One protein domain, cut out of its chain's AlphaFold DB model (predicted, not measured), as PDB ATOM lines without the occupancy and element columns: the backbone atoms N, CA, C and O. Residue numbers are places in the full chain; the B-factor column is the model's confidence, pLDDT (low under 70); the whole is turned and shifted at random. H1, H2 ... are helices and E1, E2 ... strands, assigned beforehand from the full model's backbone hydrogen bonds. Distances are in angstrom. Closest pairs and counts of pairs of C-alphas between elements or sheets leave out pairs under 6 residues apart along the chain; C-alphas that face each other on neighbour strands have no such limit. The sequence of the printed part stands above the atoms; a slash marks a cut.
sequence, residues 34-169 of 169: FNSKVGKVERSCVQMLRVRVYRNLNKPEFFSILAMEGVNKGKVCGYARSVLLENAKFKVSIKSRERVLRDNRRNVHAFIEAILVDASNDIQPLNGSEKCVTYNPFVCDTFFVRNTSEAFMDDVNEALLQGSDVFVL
ATOM      1  N   PHE A  34     198.458 212.896 271.894       96.81
ATOM      2  CA  PHE A  34     198.915 212.423 270.589       96.81
ATOM      3  C   PHE A  34     200.411 212.660 270.419       96.81
ATOM      4  O   PHE A  34     200.967 213.635 270.931       96.81
ATOM      5  N   ASN A  35     201.071 211.776 269.674       96.75
ATOM      6  CA  ASN A  35     202.490 211.902 269.363       96.75
ATOM      7  C   ASN A  35     202.696 212.599 268.022       96.75
ATOM      8  O   ASN A  35     201.966 212.386 267.058       96.75
ATOM      9  N   SER A  36     203.722 213.437 267.959       96.44
ATOM     10  CA  SER A  36     204.086 214.167 266.755       96.44
ATOM     11  C   SER A  36     205.597 214.247 266.609       96.44
ATOM     12  O   SER A  36     206.336 214.569 267.545       96.44
ATOM     13  N   LYS A  37     206.069 214.021 265.382       96.31
ATOM     14  CA  LYS A  37     207.478 214.167 265.013       96.31
ATOM     15  C   LYS A  37     207.830 215.645 264.831       96.31
ATOM     16  O   LYS A  37     207.624 216.235 263.767       96.31
ATOM     17  N   VAL A  38     208.399 216.250 265.871       94.81
ATOM     18  CA  VAL A  38     208.858 217.644 265.888       94.81
ATOM     19  C   VAL A  38     210.347 217.701 265.544       94.81
ATOM     20  O   VAL A  38     211.233 217.567 266.392       94.81
ATOM     21  N   GLY A  39     210.634 217.888 264.255       90.75
ATOM     22  CA  GLY A  39     211.992 217.804 263.721       90.75
ATOM     23  C   GLY A  39     212.502 216.363 263.753       90.75
ATOM     24  O   GLY A  39     211.951 215.494 263.080       90.75
ATOM     25  N   LYS A  40     213.562 216.108 264.528       93.06
ATOM     26  CA  LYS A  40     214.133 214.761 264.729       93.06
ATOM     27  C   LYS A  40     213.635 214.070 266.003       93.06
ATOM     28  O   LYS A  40     214.054 212.954 266.274       93.06
ATOM     29  N   VAL A  41     212.788 214.736 266.786       95.75
ATOM     30  CA  VAL A  41     212.355 214.266 268.106       95.75
ATOM     31  C   VAL A  41     210.859 214.003 268.074       95.75
ATOM     32  O   VAL A  41     210.093 214.833 267.588       95.75
ATOM     33  N   GLU A  42     210.446 212.863 268.605       97.25
ATOM     34  CA  GLU A  42     209.040 212.593 268.879       97.25
ATOM     35  C   GLU A  42     208.643 213.238 270.206       97.25
ATOM     36  O   GLU A  42     209.377 213.170 271.195       97.25
ATOM     37  N   ARG A  43     207.509 213.938 270.213       96.94
ATOM     38  CA  ARG A  43     206.952 214.555 271.415       96.94
ATOM     39  C   ARG A  43     205.470 214.273 271.502       96.94
ATOM     40  O   ARG A  43     204.787 214.239 270.482       96.94
ATOM     41  N   SER A  44     204.996 214.146 272.731       96.44
ATOM     42  CA  SER A  44     203.577 214.036 273.029       96.44
ATOM     43  C   SER A  44     202.984 215.418 273.290       96.44
ATOM     44  O   SER A  44     203.506 216.209 274.089       96.44
ATOM     45  N   CYS A  45     201.895 215.707 272.595       96.62
ATOM     46  CA  CYS A  45     200.986 216.804 272.866       96.62
ATOM     47  C   CYS A  45     199.856 216.276 273.755       96.62
ATOM     48  O   CYS A  45     199.416 215.145 273.565       96.62
ATOM     49  N   VAL A  46     199.414 217.061 274.735       97.19
ATOM     50  CA  VAL A  46     198.408 216.645 275.722       97.19
ATOM     51  C   VAL A  46     197.229 217.607 275.641       97.19
ATOM     52  O   VAL A  46     197.427 218.824 275.592       97.19
ATOM     53  N   GLN A  47     196.023 217.053 275.602       96.06
ATOM     54  CA  GLN A  47     194.768 217.790 275.601       96.06
ATOM     55  C   GLN A  47     194.635 218.611 276.891       96.06
ATOM     56  O   GLN A  47     195.189 218.261 277.932       96.06
ATOM     57  N   MET A  48     193.885 219.706 276.829       96.94
ATOM     58  CA  MET A  48     193.618 220.635 277.932       96.94
ATOM     59  C   MET A  48     194.845 221.379 278.483       96.94
ATOM     60  O   MET A  48     194.726 222.085 279.482       96.94
ATOM     61  N   LEU A  49     196.013 221.284 277.836       97.25
ATOM     62  CA  LEU A  49     197.156 222.121 278.195       97.25
ATOM     63  C   LEU A  49     196.993 223.547 277.679       97.25
ATOM     64  O   LEU A  49     196.486 223.788 276.579       97.25
ATOM     65  N   ARG A  50     197.560 224.492 278.428       98.62
ATOM     66  CA  ARG A  50     197.821 225.841 277.932       98.62
ATOM     67  C   ARG A  50     198.858 225.787 276.816       98.62
ATOM     68  O   ARG A  50     199.961 225.254 276.985       98.62
ATOM     69  N   VAL A  51     198.528 226.392 275.683       98.81
ATOM     70  CA  VAL A  51     199.348 226.376 274.472       98.81
ATOM     71  C   VAL A  51     199.459 227.756 273.832       98.81
ATOM     72  O   VAL A  51     198.626 228.635 274.044       98.81
ATOM     73  N   ARG A  52     200.502 227.926 273.020       98.81
ATOM     74  CA  ARG A  52     200.554 228.911 271.938       98.81
ATOM     75  C   ARG A  52     200.433 228.180 270.616       98.81
ATOM     76  O   ARG A  52     201.241 227.293 270.344       98.81
ATOM     77  N   VAL A  53     199.487 228.588 269.782       98.81
ATOM     78  CA  VAL A  53     199.312 228.024 268.441       98.81
ATOM     79  C   VAL A  53     199.577 229.090 267.391       98.81
ATOM     80  O   VAL A  53     199.127 230.228 267.511       98.81
ATOM     81  N   TYR A  54     200.366 228.739 266.380       98.56
ATOM     82  CA  TYR A  54     200.748 229.648 265.301       98.56
ATOM     83  C   TYR A  54     201.044 228.896 264.014       98.56
ATOM     84  O   TYR A  54     201.406 227.718 264.026       98.56
ATOM     85  N   ARG A  55     200.932 229.595 262.884       97.81
ATOM     86  CA  ARG A  55     201.233 229.018 261.576       97.81
ATOM     87  C   ARG A  55     202.695 228.585 261.498       97.81
ATOM     88  O   ARG A  55     203.604 229.357 261.816       97.81
ATOM     89  N   ASN A  56     202.941 227.360 261.050       97.50
ATOM     90  CA  ASN A  56     204.299 226.884 260.844       97.50
ATOM     91  C   ASN A  56     204.881 227.497 259.559       97.50
ATOM     92  O   ASN A  56     204.393 227.263 258.459       97.50
ATOM     93  N   LEU A  57     205.963 228.268 259.685       95.06
ATOM     94  CA  LEU A  57     206.592 228.942 258.540       95.06
ATOM     95  C   LEU A  57     207.321 227.988 257.580       95.06
ATOM     96  O   LEU A  57     207.553 228.350 256.426       95.06
ATOM     97  N   ASN A  58     207.684 226.794 258.060       95.06
ATOM     98  CA  ASN A  58     208.382 225.763 257.290       95.06
ATOM     99  C   ASN A  58     207.425 224.716 256.704       95.06
ATOM    100  O   ASN A  58     207.802 224.017 255.772       95.06
ATOM    101  N   LYS A  59     206.216 224.596 257.265       95.38
ATOM    102  CA  LYS A  59     205.158 223.682 256.817       95.38
ATOM    103  C   LYS A  59     203.818 224.427 256.801       95.38
ATOM    104  O   LYS A  59     203.059 224.303 257.759       95.38
ATOM    105  N   PRO A  60     203.575 225.295 255.803       93.62
ATOM    106  CA  PRO A  60     202.481 226.269 255.825       93.62
ATOM    107  C   PRO A  60     201.067 225.686 255.923       93.62
ATOM    108  O   PRO A  60     200.141 226.450 256.197       93.62
ATOM    109  N   GLU A  61     200.915 224.385 255.673       96.19
ATOM    110  CA  GLU A  61     199.703 223.585 255.831       96.19
ATOM    111  C   GLU A  61     199.427 223.155 257.282       96.19
ATOM    112  O   GLU A  61     198.316 222.725 257.578       96.19
ATOM    113  N   PHE A  62     200.402 223.299 258.188       98.12
ATOM    114  CA  PHE A  62     200.287 222.962 259.608       98.12
ATOM    115  C   PHE A  62     200.387 224.193 260.515       98.12
ATOM    116  O   PHE A  62     201.150 225.140 260.287       98.12
ATOM    117  N   PHE A  63     199.722 224.099 261.658       98.69
ATOM    118  CA  PHE A  63     200.000 224.899 262.838       98.69
ATOM    119  C   PHE A  63     201.031 224.200 263.722       98.69
ATOM    120  O   PHE A  63     201.088 222.975 263.813       98.69
ATOM    121  N   SER A  64     201.877 224.993 264.374       98.69
ATOM    122  CA  SER A  64     202.739 224.538 265.465       98.69
ATOM    123  C   SER A  64     202.023 224.762 266.787       98.69
ATOM    124  O   SER A  64     201.572 225.873 267.056       98.69
ATOM    125  N   ILE A  65     201.975 223.722 267.616       98.75
ATOM    126  CA  ILE A  65     201.403 223.767 268.961       98.75
ATOM    127  C   ILE A  65     202.564 223.785 269.952       98.75
ATOM    128  O   ILE A  65     203.300 222.803 270.087       98.75
ATOM    129  N   LEU A  66     202.773 224.924 270.608       98.75
ATOM    130  CA  LEU A  66     203.806 225.127 271.619       98.75
ATOM    131  C   LEU A  66     203.195 225.000 273.010       98.75
ATOM    132  O   LEU A  66     202.291 225.752 273.362       98.75
ATOM    133  N   ALA A  67     203.714 224.075 273.814       98.62
ATOM    134  CA  ALA A  67     203.239 223.876 275.177       98.62
ATOM    135  C   ALA A  67     203.710 225.020 276.086       98.62
ATOM    136  O   ALA A  67     204.902 225.344 276.136       98.62
ATOM    137  N   MET A  68     202.784 225.623 276.828       98.62
ATOM    138  CA  MET A  68     203.079 226.674 277.810       98.62
ATOM    139  C   MET A  68     203.304 226.110 279.220       98.62
ATOM    140  O   MET A  68     203.781 226.823 280.106       98.62
ATOM    141  N   GLU A  69     203.034 224.821 279.413       97.50
ATOM    142  CA  GLU A  69     203.195 224.086 280.666       97.50
ATOM    143  C   GLU A  69     203.510 222.597 280.418       97.50
ATOM    144  O   GLU A  69     203.673 222.166 279.274       97.50
ATOM    145  N   GLY A  70     203.668 221.821 281.493       95.25
ATOM    146  CA  GLY A  70     204.013 220.398 281.428       95.25
ATOM    147  C   GLY A  70     205.462 220.108 281.004       95.25
ATOM    148  O   GLY A  70     206.314 220.996 280.939       95.25
ATOM    149  N   VAL A  71     205.748 218.837 280.703       95.19
ATOM    150  CA  VAL A  71     207.103 218.328 280.382       95.19
ATOM    151  C   VAL A  71     207.707 218.990 279.137       95.19
ATOM    152  O   VAL A  71     208.922 219.175 279.042       95.19
ATOM    153  N   ASN A  72     206.861 219.393 278.186       96.81
ATOM    154  CA  ASN A  72     207.276 220.040 276.942       96.81
ATOM    155  C   ASN A  72     207.202 221.578 276.997       96.81
ATOM    156  O   ASN A  72     207.274 222.213 275.944       96.81
ATOM    157  N   LYS A  73     207.088 222.193 278.185       98.00
ATOM    158  CA  LYS A  73     207.001 223.654 278.343       98.00
ATOM    159  C   LYS A  73     208.075 224.393 277.537       98.00
ATOM    160  O   LYS A  73     209.266 224.089 277.618       98.00
ATOM    161  N   GLY A  74     207.643 225.393 276.771       98.00
ATOM    162  CA  GLY A  74     208.500 226.211 275.912       98.00
ATOM    163  C   GLY A  74     208.933 225.527 274.613       98.00
ATOM    164  O   GLY A  74     209.746 226.085 273.878       98.00
ATOM    165  N   LYS A  75     208.415 224.331 274.309       98.12
ATOM    166  CA  LYS A  75     208.735 223.572 273.096       98.12
ATOM    167  C   LYS A  75     207.471 223.304 272.288       98.12
ATOM    168  O   LYS A  75     206.389 223.102 272.836       98.12
ATOM    169  N   VAL A  76     207.632 223.243 270.967       98.50
ATOM    170  CA  VAL A  76     206.596 222.690 270.084       98.50
ATOM    171  C   VAL A  76     206.439 221.208 270.409       98.50
ATOM    172  O   VAL A  76     207.422 220.461 270.326       98.50
ATOM    173  N   CYS A  77     205.234 220.810 270.806       98.25
ATOM    174  CA  CYS A  77     204.868 219.440 271.163       98.25
ATOM    175  C   CYS A  77     204.064 218.737 270.063       98.25
ATOM    176  O   CYS A  77     204.051 217.514 270.038       98.25
ATOM    177  N   GLY A  78     203.459 219.482 269.133       98.06
ATOM    178  CA  GLY A  78     202.652 218.905 268.064       98.06
ATOM    179  C   GLY A  78     202.528 219.782 266.824       98.06
ATOM    180  O   GLY A  78     202.759 220.994 266.872       98.06
ATOM    181  N   TYR A  79     202.154 219.142 265.719       98.38
ATOM    182  CA  TYR A  79     201.675 219.786 264.502       98.38
ATOM    183  C   TYR A  79     200.288 219.250 264.164       98.38
ATOM    184  O   TYR A  79     200.056 218.053 264.310       98.38
ATOM    185  N   ALA A  80     199.405 220.120 263.686       98.44
ATOM    186  CA  ALA A  80     198.083 219.742 263.196       98.44
ATOM    187  C   ALA A  80     197.614 220.736 262.129       98.44
ATOM    188  O   ALA A  80     198.073 221.882 262.110       98.44
ATOM    189  N   ARG A  81     196.745 220.295 261.217       98.50
ATOM    190  CA  ARG A  81     196.186 221.147 260.149       98.50
ATOM    191  C   ARG A  81     195.000 221.964 260.649       98.50
ATOM    192  O   ARG A  81     194.840 223.106 260.225       98.50
ATOM    193  N   SER A  82     194.260 221.389 261.594       98.56
ATOM    194  CA  SER A  82     193.144 222.010 262.292       98.56
ATOM    195  C   SER A  82     193.362 221.914 263.798       98.56
ATOM    196  O   SER A  82     193.727 220.849 264.300       98.56
ATOM    197  N   VAL A  83     193.176 223.016 264.524       98.69
ATOM    198  CA  VAL A  83     193.345 223.066 265.986       98.69
ATOM    199  C   VAL A  83     192.158 223.778 266.611       98.69
ATOM    200  O   VAL A  83     191.911 224.940 266.292       98.69
ATOM    201  N   LEU A  84     191.459 223.091 267.512       98.38
ATOM    202  CA  LEU A  84     190.357 223.646 268.288       98.38
ATOM    203  C   LEU A  84     190.879 224.130 269.641       98.38
ATOM    204  O   LEU A  84     191.544 223.387 270.371       98.38
ATOM    205  N   LEU A  85     190.585 225.385 269.958       98.50
ATOM    206  CA  LEU A  85     191.068 226.086 271.137       98.50
ATOM    207  C   LEU A  85     189.916 226.660 271.954       98.50
ATOM    208  O   LEU A  85     188.936 227.138 271.389       98.50
ATOM    209  N   GLU A  86     190.105 226.697 273.269       98.25
ATOM    210  CA  GLU A  86     189.195 227.333 274.223       98.25
ATOM    211  C   GLU A  86     189.896 228.478 274.967       98.25
ATOM    212  O   GLU A  86     191.092 228.396 275.272       98.25
ATOM    213  N   ASN A  87     189.161 229.547 275.286       97.81
ATOM    214  CA  ASN A  87     189.673 230.769 275.917       97.81
ATOM    215  C   ASN A  87     190.832 231.392 275.117       97.81
ATOM    216  O   ASN A  87     191.918 231.658 275.645       97.81
ATOM    217  N   ALA A  88     190.607 231.572 273.817       98.44
ATOM    218  CA  ALA A  88     191.603 231.993 272.851       98.44
ATOM    219  C   ALA A  88     191.890 233.498 272.920       98.44
ATOM    220  O   ALA A  88     191.002 234.338 272.777       98.44
ATOM    221  N   LYS A  89     193.176 233.823 273.082       98.56
ATOM    222  CA  LYS A  89     193.704 235.188 273.150       98.56
ATOM    223  C   LYS A  89     194.653 235.454 272.001       98.56
ATOM    224  O   LYS A  89     195.696 234.806 271.878       98.56
ATOM    225  N   PHE A  90     194.334 236.457 271.200       98.31
ATOM    226  CA  PHE A  90     195.096 236.821 270.015       98.31
ATOM    227  C   PHE A  90     196.278 237.710 270.403       98.31
ATOM    228  O   PHE A  90     196.110 238.779 270.993       98.31
ATOM    229  N   LYS A  91     197.504 237.262 270.120       98.12
ATOM    230  CA  LYS A  91     198.730 237.957 270.530       98.12
ATOM    231  C   LYS A  91     199.629 238.235 269.338       98.12
ATOM    232  O   LYS A  91     199.930 237.344 268.545       98.12
ATOM    233  N   VAL A  92     200.125 239.471 269.273       97.88
ATOM    234  CA  VAL A  92     201.157 239.895 268.324       97.88
ATOM    235  C   VAL A  92     202.349 240.470 269.089       97.88
ATOM    236  O   VAL A  92     202.218 241.361 269.923       97.88
ATOM    237  N   SER A  93     203.547 239.958 268.816       96.94
ATOM    238  CA  SER A  93     204.801 240.498 269.331       96.94
ATOM    239  C   SER A  93     205.262 241.658 268.449       96.94
ATOM    240  O   SER A  93     205.882 241.428 267.410       96.94
ATOM    241  N   ILE A  94     205.016 242.897 268.890       96.31
ATOM    242  CA  ILE A  94     205.398 244.128 268.166       96.31
ATOM    243  C   ILE A  94     206.889 244.113 267.801       96.31
ATOM    244  O   ILE A  94     207.241 244.241 266.634       96.31
ATOM    245  N   LYS A  95     207.765 243.807 268.768       95.88
ATOM    246  CA  LYS A  95     209.220 243.707 268.540       95.88
ATOM    247  C   LYS A  95     209.595 242.681 267.468       95.88
ATOM    248  O   LYS A  95     210.563 242.866 266.737       95.88
ATOM    249  N   SER A  96     208.876 241.561 267.397       95.75
ATOM    250  CA  SER A  96     209.145 240.533 266.386       95.75
ATOM    251  C   SER A  96     208.595 240.952 265.024       95.75
ATOM    252  O   SER A  96     209.281 240.758 264.022       95.75
ATOM    253  N   ARG A  97     207.426 241.605 264.988       96.44
ATOM    254  CA  ARG A  97     206.850 242.207 263.778       96.44
ATOM    255  C   ARG A  97     207.784 243.259 263.176       96.44
ATOM    256  O   ARG A  97     208.072 243.189 261.988       96.44
ATOM    257  N   GLU A  98     208.321 244.171 263.981       96.25
ATOM    258  CA  GLU A  98     209.285 245.191 263.535       96.25
ATOM    259  C   GLU A  98     210.503 244.571 262.840       96.25
ATOM    260  O   GLU A  98     210.942 245.065 261.804       96.25
ATOM    261  N   ARG A  99     211.017 243.443 263.351       96.25
ATOM    262  CA  ARG A  99     212.112 242.707 262.696       96.25
ATOM    263  C   ARG A  99     211.702 242.144 261.338       96.25
ATOM    264  O   ARG A  99     212.516 242.170 260.426       96.25
ATOM    265  N   VAL A 100     210.465 241.659 261.177       95.44
ATOM    266  CA  VAL A 100     209.968 241.209 259.861       95.44
ATOM    267  C   VAL A 100     209.935 242.369 258.880       95.44
ATOM    268  O   VAL A 100     210.406 242.216 257.759       95.44
ATOM    269  N   LEU A 101     209.417 243.522 259.306       94.19
ATOM    270  CA  LEU A 101     209.299 244.705 258.455       94.19
ATOM    271  C   LEU A 101     210.666 245.274 258.064       94.19
ATOM    272  O   LEU A 101     210.863 245.658 256.916       94.19
ATOM    273  N   ARG A 102     211.617 245.297 259.002       96.12
ATOM    274  CA  ARG A 102     212.968 245.819 258.773       96.12
ATOM    275  C   ARG A 102     213.835 244.869 257.951       96.12
ATOM    276  O   ARG A 102     214.501 245.300 257.019       96.12
ATOM    277  N   ASP A 103     213.849 243.587 258.312       95.44
ATOM    278  CA  ASP A 103     214.803 242.619 257.761       95.44
ATOM    279  C   ASP A 103     214.228 241.881 256.536       95.44
ATOM    280  O   ASP A 103     214.936 241.106 255.893       95.44
ATOM    281  N   ASN A 104     212.935 242.078 256.238       91.69
ATOM    282  CA  ASN A 104     212.149 241.357 255.230       91.69
ATOM    283  C   ASN A 104     212.304 239.824 255.322       91.69
ATOM    284  O   ASN A 104     212.331 239.096 254.328       91.69
ATOM    285  N   ARG A 105     212.447 239.319 256.552       92.75
ATOM    286  CA  ARG A 105     212.609 237.895 256.861       92.75
ATOM    287  C   ARG A 105     211.468 237.434 257.749       92.75
ATOM    288  O   ARG A 105     211.227 237.998 258.814       92.75
ATOM    289  N   ARG A 106     210.781 236.372 257.321       91.25
ATOM    290  CA  ARG A 106     209.650 235.802 258.066       91.25
ATOM    291  C   ARG A 106     210.119 235.297 259.431       91.25
ATOM    292  O   ARG A 106     211.065 234.519 259.520       91.25
ATOM    293  N   ASN A 107     209.406 235.691 260.478       95.44
ATOM    294  CA  ASN A 107     209.520 235.120 261.815       95.44
ATOM    295  C   ASN A 107     208.116 234.875 262.383       95.44
ATOM    296  O   ASN A 107     207.124 235.367 261.843       95.44
ATOM    297  N   VAL A 108     208.024 234.087 263.452       96.69
ATOM    298  CA  VAL A 108     206.760 233.928 264.175       96.69
ATOM    299  C   VAL A 108     206.602 235.121 265.108       96.69
ATOM    300  O   VAL A 108     207.432 235.341 265.988       96.69
ATOM    301  N   HIS A 109     205.530 235.880 264.915       96.19
ATOM    302  CA  HIS A 109     205.205 237.054 265.724       96.19
ATOM    303  C   HIS A 109     203.716 237.172 266.036       96.19
ATOM    304  O   HIS A 109     203.369 237.998 266.868       96.19
ATOM    305  N   ALA A 110     202.865 236.346 265.431       97.69
ATOM    306  CA  ALA A 110     201.447 236.245 265.745       97.69
ATOM    307  C   ALA A 110     201.133 234.817 266.208       97.69
ATOM    308  O   ALA A 110     201.587 233.849 265.589       97.69
ATOM    309  N   PHE A 111     200.408 234.692 267.314       98.50
ATOM    310  CA  PHE A 111     200.020 233.416 267.911       98.50
ATOM    311  C   PHE A 111     198.761 233.574 268.765       98.50
ATOM    312  O   PHE A 111     198.444 234.671 269.225       98.50
ATOM    313  N   ILE A 112     198.071 232.461 268.997       98.69
ATOM    314  CA  ILE A 112     196.913 232.390 269.887       98.69
ATOM    315  C   ILE A 112     197.323 231.663 271.160       98.69
ATOM    316  O   ILE A 112     197.819 230.537 271.093       98.69
ATOM    317  N   GLU A 113     197.154 232.316 272.305       98.75
ATOM    318  CA  GLU A 113     197.283 231.694 273.622       98.75
ATOM    319  C   GLU A 113     195.925 231.163 274.065       98.75
ATOM    320  O   GLU A 113     194.972 231.934 274.120       98.75
ATOM    321  N   ALA A 114     195.827 229.871 274.364       98.69
ATOM    322  CA  ALA A 114     194.552 229.230 274.673       98.69
ATOM    323  C   ALA A 114     194.746 227.899 275.416       98.69
ATOM    324  O   ALA A 114     195.880 227.476 275.671       98.69
ATOM    325  N   ILE A 115     193.640 227.227 275.720       98.56
ATOM    326  CA  ILE A 115     193.583 225.821 276.124       98.56
ATOM    327  C   ILE A 115     193.410 224.965 274.862       98.56
ATOM    328  O   ILE A 115     192.560 225.258 274.024       98.56
ATOM    329  N   LEU A 116     194.223 223.917 274.708       98.50
ATOM    330  CA  LEU A 116     194.112 222.981 273.589       98.50
ATOM    331  C   LEU A 116     192.936 222.023 273.800       98.50
ATOM    332  O   LEU A 116     193.031 221.118 274.627       98.50
ATOM    333  N   VAL A 117     191.862 222.181 273.030       97.81
ATOM    334  CA  VAL A 117     190.691 221.298 273.119       97.81
ATOM    335  C   VAL A 117     190.869 220.083 272.230       97.81
ATOM    336  O   VAL A 117     190.666 218.967 272.694       97.81
ATOM    337  N   ASP A 118     191.255 220.277 270.971       97.94
ATOM    338  CA  ASP A 118     191.382 219.183 270.009       97.94
ATOM    339  C   ASP A 118     192.310 219.563 268.843       97.94
ATOM    340  O   ASP A 118     192.663 220.730 268.645       97.94
ATOM    341  N   ALA A 119     192.735 218.574 268.068       98.25
ATOM    342  CA  ALA A 119     193.567 218.737 266.892       98.25
ATOM    343  C   ALA A 119     193.251 217.655 265.854       98.25
ATOM    344  O   ALA A 119     193.032 216.498 266.201       98.25
ATOM    345  N   SER A 120     193.289 218.014 264.573       98.12
ATOM    346  CA  SER A 120     193.090 217.091 263.455       98.12
ATOM    347  C   SER A 120     194.054 217.401 262.309       98.12
ATOM    348  O   SER A 120     194.515 218.535 262.125       98.12
ATOM    349  N   ASN A 121     194.385 216.375 261.527       97.69
ATOM    350  CA  ASN A 121     195.100 216.542 260.261       97.69
ATOM    351  C   ASN A 121     194.152 216.781 259.078       97.69
ATOM    352  O   ASN A 121     194.626 217.036 257.968       97.69
ATOM    353  N   ASP A 122     192.846 216.785 259.318       97.31
ATOM    354  CA  ASP A 122     191.838 217.084 258.313       97.31
ATOM    355  C   ASP A 122     191.267 218.485 258.495       97.31
ATOM    356  O   ASP A 122     191.185 219.021 259.606       97.31
ATOM    357  N   ILE A 123     190.895 219.090 257.369       96.31
ATOM    358  CA  ILE A 123     190.172 220.361 257.348       96.31
ATOM    359  C   ILE A 123     188.745 220.081 257.794       96.31
ATOM    360  O   ILE A 123     188.118 219.143 257.314       96.31
ATOM    361  N   GLN A 124     188.268 220.895 258.718       96.44
ATOM    362  CA  GLN A 124     186.982 220.716 259.364       96.44
ATOM    363  C   GLN A 124     185.907 221.480 258.590       96.44
ATOM    364  O   GLN A 124     186.178 222.600 258.125       96.44
ATOM    365  N   PRO A 125     184.702 220.905 258.447       94.00
ATOM    366  CA  PRO A 125     183.597 221.598 257.811       94.00
ATOM    367  C   PRO A 125     183.245 222.864 258.599       94.00
ATOM    368  O   PRO A 125     183.245 222.878 259.829       94.00
ATOM    369  N   LEU A 126     182.951 223.933 257.866       91.75
ATOM    370  CA  LEU A 126     182.464 225.203 258.396       91.75
ATOM    371  C   LEU A 126     181.091 225.479 257.798       91.75
ATOM    372  O   LEU A 126     180.839 225.121 256.645       91.75
ATOM    373  N   ASN A 127     180.230 226.159 258.547       88.69
ATOM    374  CA  ASN A 127     178.891 226.507 258.077       88.69
ATOM    375  C   ASN A 127     178.882 227.807 257.256       88.69
ATOM    376  O   ASN A 127     177.877 228.141 256.632       88.69
ATOM    377  N   GLY A 128     179.995 228.547 257.243       85.88
ATOM    378  CA  GLY A 128     180.171 229.800 256.507       85.88
ATOM    379  C   GLY A 128     179.674 231.036 257.261       85.88
ATOM    380  O   GLY A 128     179.868 232.154 256.787       85.88
ATOM    381  N   SER A 129     179.056 230.853 258.430       89.88
ATOM    382  CA  SER A 129     178.616 231.932 259.322       89.88
ATOM    383  C   SER A 129     179.691 232.362 260.321       89.88
ATOM    384  O   SER A 129     179.531 233.373 261.004       89.88
ATOM    385  N   GLU A 130     180.766 231.587 260.448       93.31
ATOM    386  CA  GLU A 130     181.836 231.835 261.406       93.31
ATOM    387  C   GLU A 130     182.603 233.112 261.046       93.31
ATOM    388  O   GLU A 130     182.946 233.375 259.887       93.31
ATOM    389  N   LYS A 131     182.942 233.913 262.061       95.38
ATOM    390  CA  LYS A 131     183.778 235.099 261.851       95.38
ATOM    391  C   LYS A 131     185.204 234.645 261.530       95.38
ATOM    392  O   LYS A 131     185.890 234.083 262.380       95.38
ATOM    393  N   CYS A 132     185.654 234.928 260.308       97.06
ATOM    394  CA  CYS A 132     187.005 234.620 259.846       97.06
ATOM    395  C   CYS A 132     187.984 235.738 260.236       97.06
ATOM    396  O   CYS A 132     187.944 236.842 259.687       97.06
ATOM    397  N   VAL A 133     188.897 235.433 261.152       97.94
ATOM    398  CA  VAL A 133     189.962 236.314 261.637       97.94
ATOM    399  C   VAL A 133     191.301 235.857 261.063       97.94
ATOM    400  O   VAL A 133     191.612 234.668 261.010       97.94
ATOM    401  N   THR A 134     192.120 236.807 260.626       97.50
ATOM    402  CA  THR A 134     193.425 236.537 260.022       97.50
ATOM    403  C   THR A 134     194.470 237.547 260.478       97.50
ATOM    404  O   THR A 134     194.186 238.473 261.238       97.50
ATOM    405  N   TYR A 135     195.709 237.345 260.040       96.50
ATOM    406  CA  TYR A 135     196.812 238.233 260.361       96.50
ATOM    407  C   TYR A 135     197.806 238.346 259.202       96.50
ATOM    408  O   TYR A 135     198.269 237.345 258.652       96.50
ATOM    409  N   ASN A 136     198.184 239.583 258.878       94.06
ATOM    410  CA  ASN A 136     199.238 239.901 257.922       94.06
ATOM    411  C   ASN A 136     200.009 241.137 258.418       94.06
ATOM    412  O   ASN A 136     199.414 242.215 258.498       94.06
ATOM    413  N   PRO A 137     201.326 241.024 258.693       93.94
ATOM    414  CA  PRO A 137     202.104 242.125 259.260       93.94
ATOM    415  C   PRO A 137     202.204 243.348 258.347       93.94
ATOM    416  O   PRO A 137     202.465 244.438 258.849       93.94
ATOM    417  N   PHE A 138     202.009 243.183 257.037       90.88
ATOM    418  CA  PHE A 138     202.053 244.270 256.056       90.88
ATOM    419  C   PHE A 138     200.709 244.993 255.892       90.88
ATOM    420  O   PHE A 138     200.659 246.015 255.218       90.88
ATOM    421  N   VAL A 139     199.636 244.466 256.492       90.62
ATOM    422  CA  VAL A 139     198.283 245.041 256.427       90.62
ATOM    423  C   VAL A 139     197.918 245.700 257.750       90.62
ATOM    424  O   VAL A 139     197.511 246.855 257.766       90.62
ATOM    425  N   CYS A 140     198.102 244.988 258.865       90.62
ATOM    426  CA  CYS A 140     197.753 245.474 260.195       90.62
ATOM    427  C   CYS A 140     198.805 245.040 261.229       90.62
ATOM    428  O   CYS A 140     199.561 244.080 261.031       90.62
ATOM    429  N   ASP A 141     198.894 245.765 262.340       94.12
ATOM    430  CA  ASP A 141     199.720 245.392 263.491       94.12
ATOM    431  C   ASP A 141     199.005 244.446 264.467       94.12
ATOM    432  O   ASP A 141     199.663 243.819 265.300       94.12
ATOM    433  N   THR A 142     197.698 244.263 264.292       96.50
ATOM    434  CA  THR A 142     196.838 243.341 265.039       96.50
ATOM    435  C   THR A 142     196.186 242.316 264.108       96.50
ATOM    436  O   THR A 142     196.365 242.348 262.887       96.50
ATOM    437  N   PHE A 143     195.486 241.341 264.689       97.94
ATOM    438  CA  PHE A 143     194.596 240.475 263.917       97.94
ATOM    439  C   PHE A 143     193.442 241.305 263.354       97.94
ATOM    440  O   PHE A 143     193.108 242.348 263.907       97.94
ATOM    441  N   PHE A 144     192.835 240.856 262.262       97.62
ATOM    442  CA  PHE A 144     191.715 241.554 261.639       97.62
ATOM    443  C   PHE A 144     190.716 240.582 261.023       97.62
ATOM    444  O   PHE A 144     191.055 239.450 260.663       97.62
ATOM    445  N   VAL A 145     189.472 241.027 260.888       96.88
ATOM    446  CA  VAL A 145     188.414 240.269 260.219       96.88
ATOM    447  C   VAL A 145     188.704 240.246 258.720       96.88
ATOM    448  O   VAL A 145     188.806 241.292 258.088       96.88
ATOM    449  N   ARG A 146     188.834 239.057 258.122       94.44
ATOM    450  CA  ARG A 146     189.306 238.889 256.734       94.44
ATOM    451  C   ARG A 146     188.468 239.658 255.708       94.44
ATOM    452  O   ARG A 146     189.033 240.205 254.769       94.44
ATOM    453  N   ASN A 147     187.149 239.701 255.894       91.94
ATOM    454  CA  ASN A 147     186.228 240.288 254.916       91.94
ATOM    455  C   ASN A 147     186.101 241.814 255.040       91.94
ATOM    456  O   ASN A 147     185.857 242.474 254.036       91.94
ATOM    457  N   THR A 148     186.268 242.376 256.242       93.44
ATOM    458  CA  THR A 148     186.096 243.821 256.495       93.44
ATOM    459  C   THR A 148     187.419 244.552 256.717       93.44
ATOM    460  O   THR A 148     187.466 245.772 256.623       93.44
ATOM    461  N   SER A 149     188.512 243.823 256.974       92.00
ATOM    462  CA  SER A 149     189.818 244.360 257.394       92.00
ATOM    463  C   SER A 149     189.783 245.182 258.688       92.00
ATOM    464  O   SER A 149     190.748 245.867 259.018       92.00
ATOM    465  N   GLU A 150     188.699 245.078 259.456       94.44
ATOM    466  CA  GLU A 150     188.576 245.702 260.769       94.44
ATOM    467  C   GLU A 150     189.451 244.974 261.787       94.44
ATOM    468  O   GLU A 150     189.492 243.739 261.820       94.44
ATOM    469  N   ALA A 151     190.142 245.746 262.626       95.94
ATOM    470  CA  ALA A 151     190.975 245.206 263.690       95.94
ATOM    471  C   ALA A 151     190.155 244.315 264.636       95.94
ATOM    472  O   ALA A 151     189.022 244.625 264.998       95.94
ATOM    473  N   PHE A 152     190.759 243.211 265.055       96.50
ATOM    474  CA  PHE A 152     190.173 242.216 265.937       96.50
ATOM    475  C   PHE A 152     190.988 242.146 267.230       96.50
ATOM    476  O   PHE A 152     192.163 241.766 267.216       96.50
ATOM    477  N   MET A 153     190.365 242.536 268.344       93.06
ATOM    478  CA  MET A 153     191.016 242.657 269.658       93.06
ATOM    479  C   MET A 153     190.354 241.812 270.754       93.06
ATOM    480  O   MET A 153     190.825 241.825 271.890       93.06
ATOM    481  N   ASP A 154     189.290 241.083 270.419       94.94
ATOM    482  CA  ASP A 154     188.507 240.331 271.392       94.94
ATOM    483  C   ASP A 154     189.207 239.018 271.781       94.94
ATOM    484  O   ASP A 154     189.792 238.322 270.944       94.94
ATOM    485  N   ASP A 155     189.109 238.656 273.062       96.38
ATOM    486  CA  ASP A 155     189.312 237.275 273.500       96.38
ATOM    487  C   ASP A 155     188.032 236.485 273.156       96.38
ATOM    488  O   ASP A 155     186.922 237.007 273.289       96.38
ATOM    489  N   VAL A 156     188.165 235.232 272.714       97.31
ATOM    490  CA  VAL A 156     187.015 234.403 272.305       97.31
ATOM    491  C   VAL A 156     186.958 233.097 273.081       97.31
ATOM    492  O   VAL A 156     187.989 232.517 273.426       97.31
ATOM    493  N   ASN A 157     185.741 232.620 273.338       96.56
ATOM    494  CA  ASN A 157     185.534 231.375 274.073       96.56
ATOM    495  C   ASN A 157     186.032 230.171 273.280       96.56
ATOM    496  O   ASN A 157     186.718 229.333 273.849       96.56
ATOM    497  N   GLU A 158     185.743 230.111 271.980       96.19
ATOM    498  CA  GLU A 158     186.123 228.994 271.121       96.19
ATOM    499  C   GLU A 158     186.683 229.505 269.785       96.19
ATOM    500  O   GLU A 158     186.180 230.465 269.195       96.19
ATOM    501  N   ALA A 159     187.770 228.884 269.326       97.81
ATOM    502  CA  ALA A 159     188.414 229.218 268.064       97.81
ATOM    503  C   ALA A 159     188.927 227.964 267.355       97.81
ATOM    504  O   ALA A 159     189.639 227.150 267.945       97.81
ATOM    505  N   LEU A 160     188.641 227.861 266.060       98.25
ATOM    506  CA  LEU A 160     189.187 226.837 265.180       98.25
ATOM    507  C   LEU A 160     190.228 227.457 264.251       98.25
ATOM    508  O   LEU A 160     189.916 228.310 263.423       98.25
ATOM    509  N   LEU A 161     191.474 227.012 264.357       98.50
ATOM    510  CA  LEU A 161     192.533 227.400 263.432       98.50
ATOM    511  C   LEU A 161     192.599 226.371 262.320       98.50
ATOM    512  O   LEU A 161     192.829 225.200 262.610       98.50
ATOM    513  N   GLN A 162     192.458 226.802 261.070       97.00
ATOM    514  CA  GLN A 162     192.701 225.955 259.905       97.00
ATOM    515  C   GLN A 162     193.095 226.790 258.682       97.00
ATOM    516  O   GLN A 162     192.663 227.930 258.506       97.00
ATOM    517  N   GLY A 163     193.962 226.238 257.832       95.81
ATOM    518  CA  GLY A 163     194.514 226.971 256.691       95.81
ATOM    519  C   GLY A 163     195.359 228.178 257.121       95.81
ATOM    520  O   GLY A 163     196.400 228.028 257.758       95.81
ATOM    521  N   SER A 164     194.941 229.383 256.735       95.06
ATOM    522  CA  SER A 164     195.592 230.656 257.093       95.06
ATOM    523  C   SER A 164     194.819 231.469 258.131       95.06
ATOM    524  O   SER A 164     195.155 232.630 258.377       95.06
ATOM    525  N   ASP A 165     193.773 230.879 258.697       97.31
ATOM    526  CA  ASP A 165     192.696 231.612 259.339       97.31
ATOM    527  C   ASP A 165     192.314 231.023 260.683       97.31
ATOM    528  O   ASP A 165     192.669 229.895 261.040       97.31
ATOM    529  N   VAL A 166     191.601 231.852 261.431       98.00
ATOM    530  CA  VAL A 166     191.020 231.540 262.723       98.00
ATOM    531  C   VAL A 166     189.528 231.802 262.609       98.00
ATOM    532  O   VAL A 166     189.113 232.922 262.322       98.00
ATOM    533  N   PHE A 167     188.726 230.773 262.818       97.81
ATOM    534  CA  PHE A 167     187.274 230.847 262.798       97.81
ATOM    535  C   PHE A 167     186.785 230.941 264.239       97.81
ATOM    536  O   PHE A 167     187.092 230.069 265.052       97.81
ATOM    537  N   VAL A 168     186.080 232.024 264.561       96.19
ATOM    538  CA  VAL A 168     185.427 232.199 265.867       96.19
ATOM    539  C   VAL A 168     184.103 231.438 265.838       96.19
ATOM    540  O   VAL A 168     183.299 231.682 264.930       96.19
ATOM    541  N   LEU A 169     183.922 230.517 266.793       91.69
ATOM    542  CA  LEU A 169     182.798 229.573 266.867       91.69
ATOM    543  C   LEU A 169     181.723 229.973 267.885       91.69
ATOM    544  O   LEU A 169     182.030 230.773 268.801       91.69
TER     545      LEU A 169
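AT A GLANCE: This is residues 34 to 169 of the 169 residues of an uncharacterized protein of Pseudoalteromonas elyakovii (UniProt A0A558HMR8). One long antiparallel sheet, curled like part of a barrel and folded back on itself, makes the body: E5, E4, E3 and E7 form one leaf, E10, E11, E8 and E9 the other, and E6 is the hinge. The small hairpin E1 and E2 covers part of the first leaf, chiefly over E5, as a small sandwich with crossed strands, while the single helix H1 lies off the sheet beyond the ends of E6 and E7. The 136 printed residues hold, in order, E1 to E6, H1 and E7 to E11; the class is mostly strand. The whole is compact, with a radius of gyration of the C-alphas of 14.4 A and spans of 39 by 38 by 23 A.

IN THESE COORDINATES: E1, residues 34 to 38, begins at C-alpha 34 (198.915, 212.423, 270.589), and E2 is residues 41 to 46, 16.1 A long. E3 is residues 50 to 55, 17.0 A long, E4 residues 63 to 67 and E5 residues 76 to 80. E6, residues 82 to 92, measures 20.5 A and bends by 105 degrees at residue 86. H1, residues 94 to 103, is 14.1 A long and begins at C-alpha 94 (205.398, 244.128, 268.166). E7, residues 110 to 120, measures 21.0 A and bends by 105 degrees at residue 117. E8 is residues 131 to 134, E9 residues 143 to 145, E10 residues 156 to 162, 16.0 A long, and E11 residues 165 to 168, ending at C-alpha 168 (185.427, 232.199, 265.867).

HOW THE PARTS SIT: The large sheet runs E5, E4, E3, E7, E6, E10, E11, E8, E9, is strongly twisted, and has E5 and E9 as edge strands. E3, E4 and E5 form a meander, each strand the antiparallel neighbour of the one before; N 65 and O 78 are 2.9 A apart and N 52 and O 66 2.8 A, within hydrogen-bond range. E3 and E7 pair through N 51 and O 114, 2.9 A, E7 and E6 through N 84 and O 118, 2.9 A, and E6 and E10 through N 85 and O 159, 2.8 A. The hairpin E10 and E11 has N 167 and O 160 at 2.8 A. E8 is staggered: residues 131 to 133 pair with E11, with N 133 and O 166 at 2.8 A, and residues 133 to 134 with E9, with N 134 and O 144 at 2.8 A. The two leaves of this folded sheet face each other with 27 pairs of C-alphas within 11 A. The hairpin E1 and E2, with N 36 and O 43 at 2.9 A, forms a sandwich with the large sheet, two sheets face to face, their strands at 70 degrees; the closest C-alphas of E2 and E5 are those of Cys 45 and Cys 77, 5.0 A. H1 is not on the large sheet, and every O i to N i+4 pair in it is within hydrogen-bond range.

THE WHOLE: The two C-alphas farthest apart, those of Lys 40 and Thr 148, are 41.2 A from each other. The printed part has no cut and no long link. Its mean pLDDT is 96.3, and no printed residue is under 70.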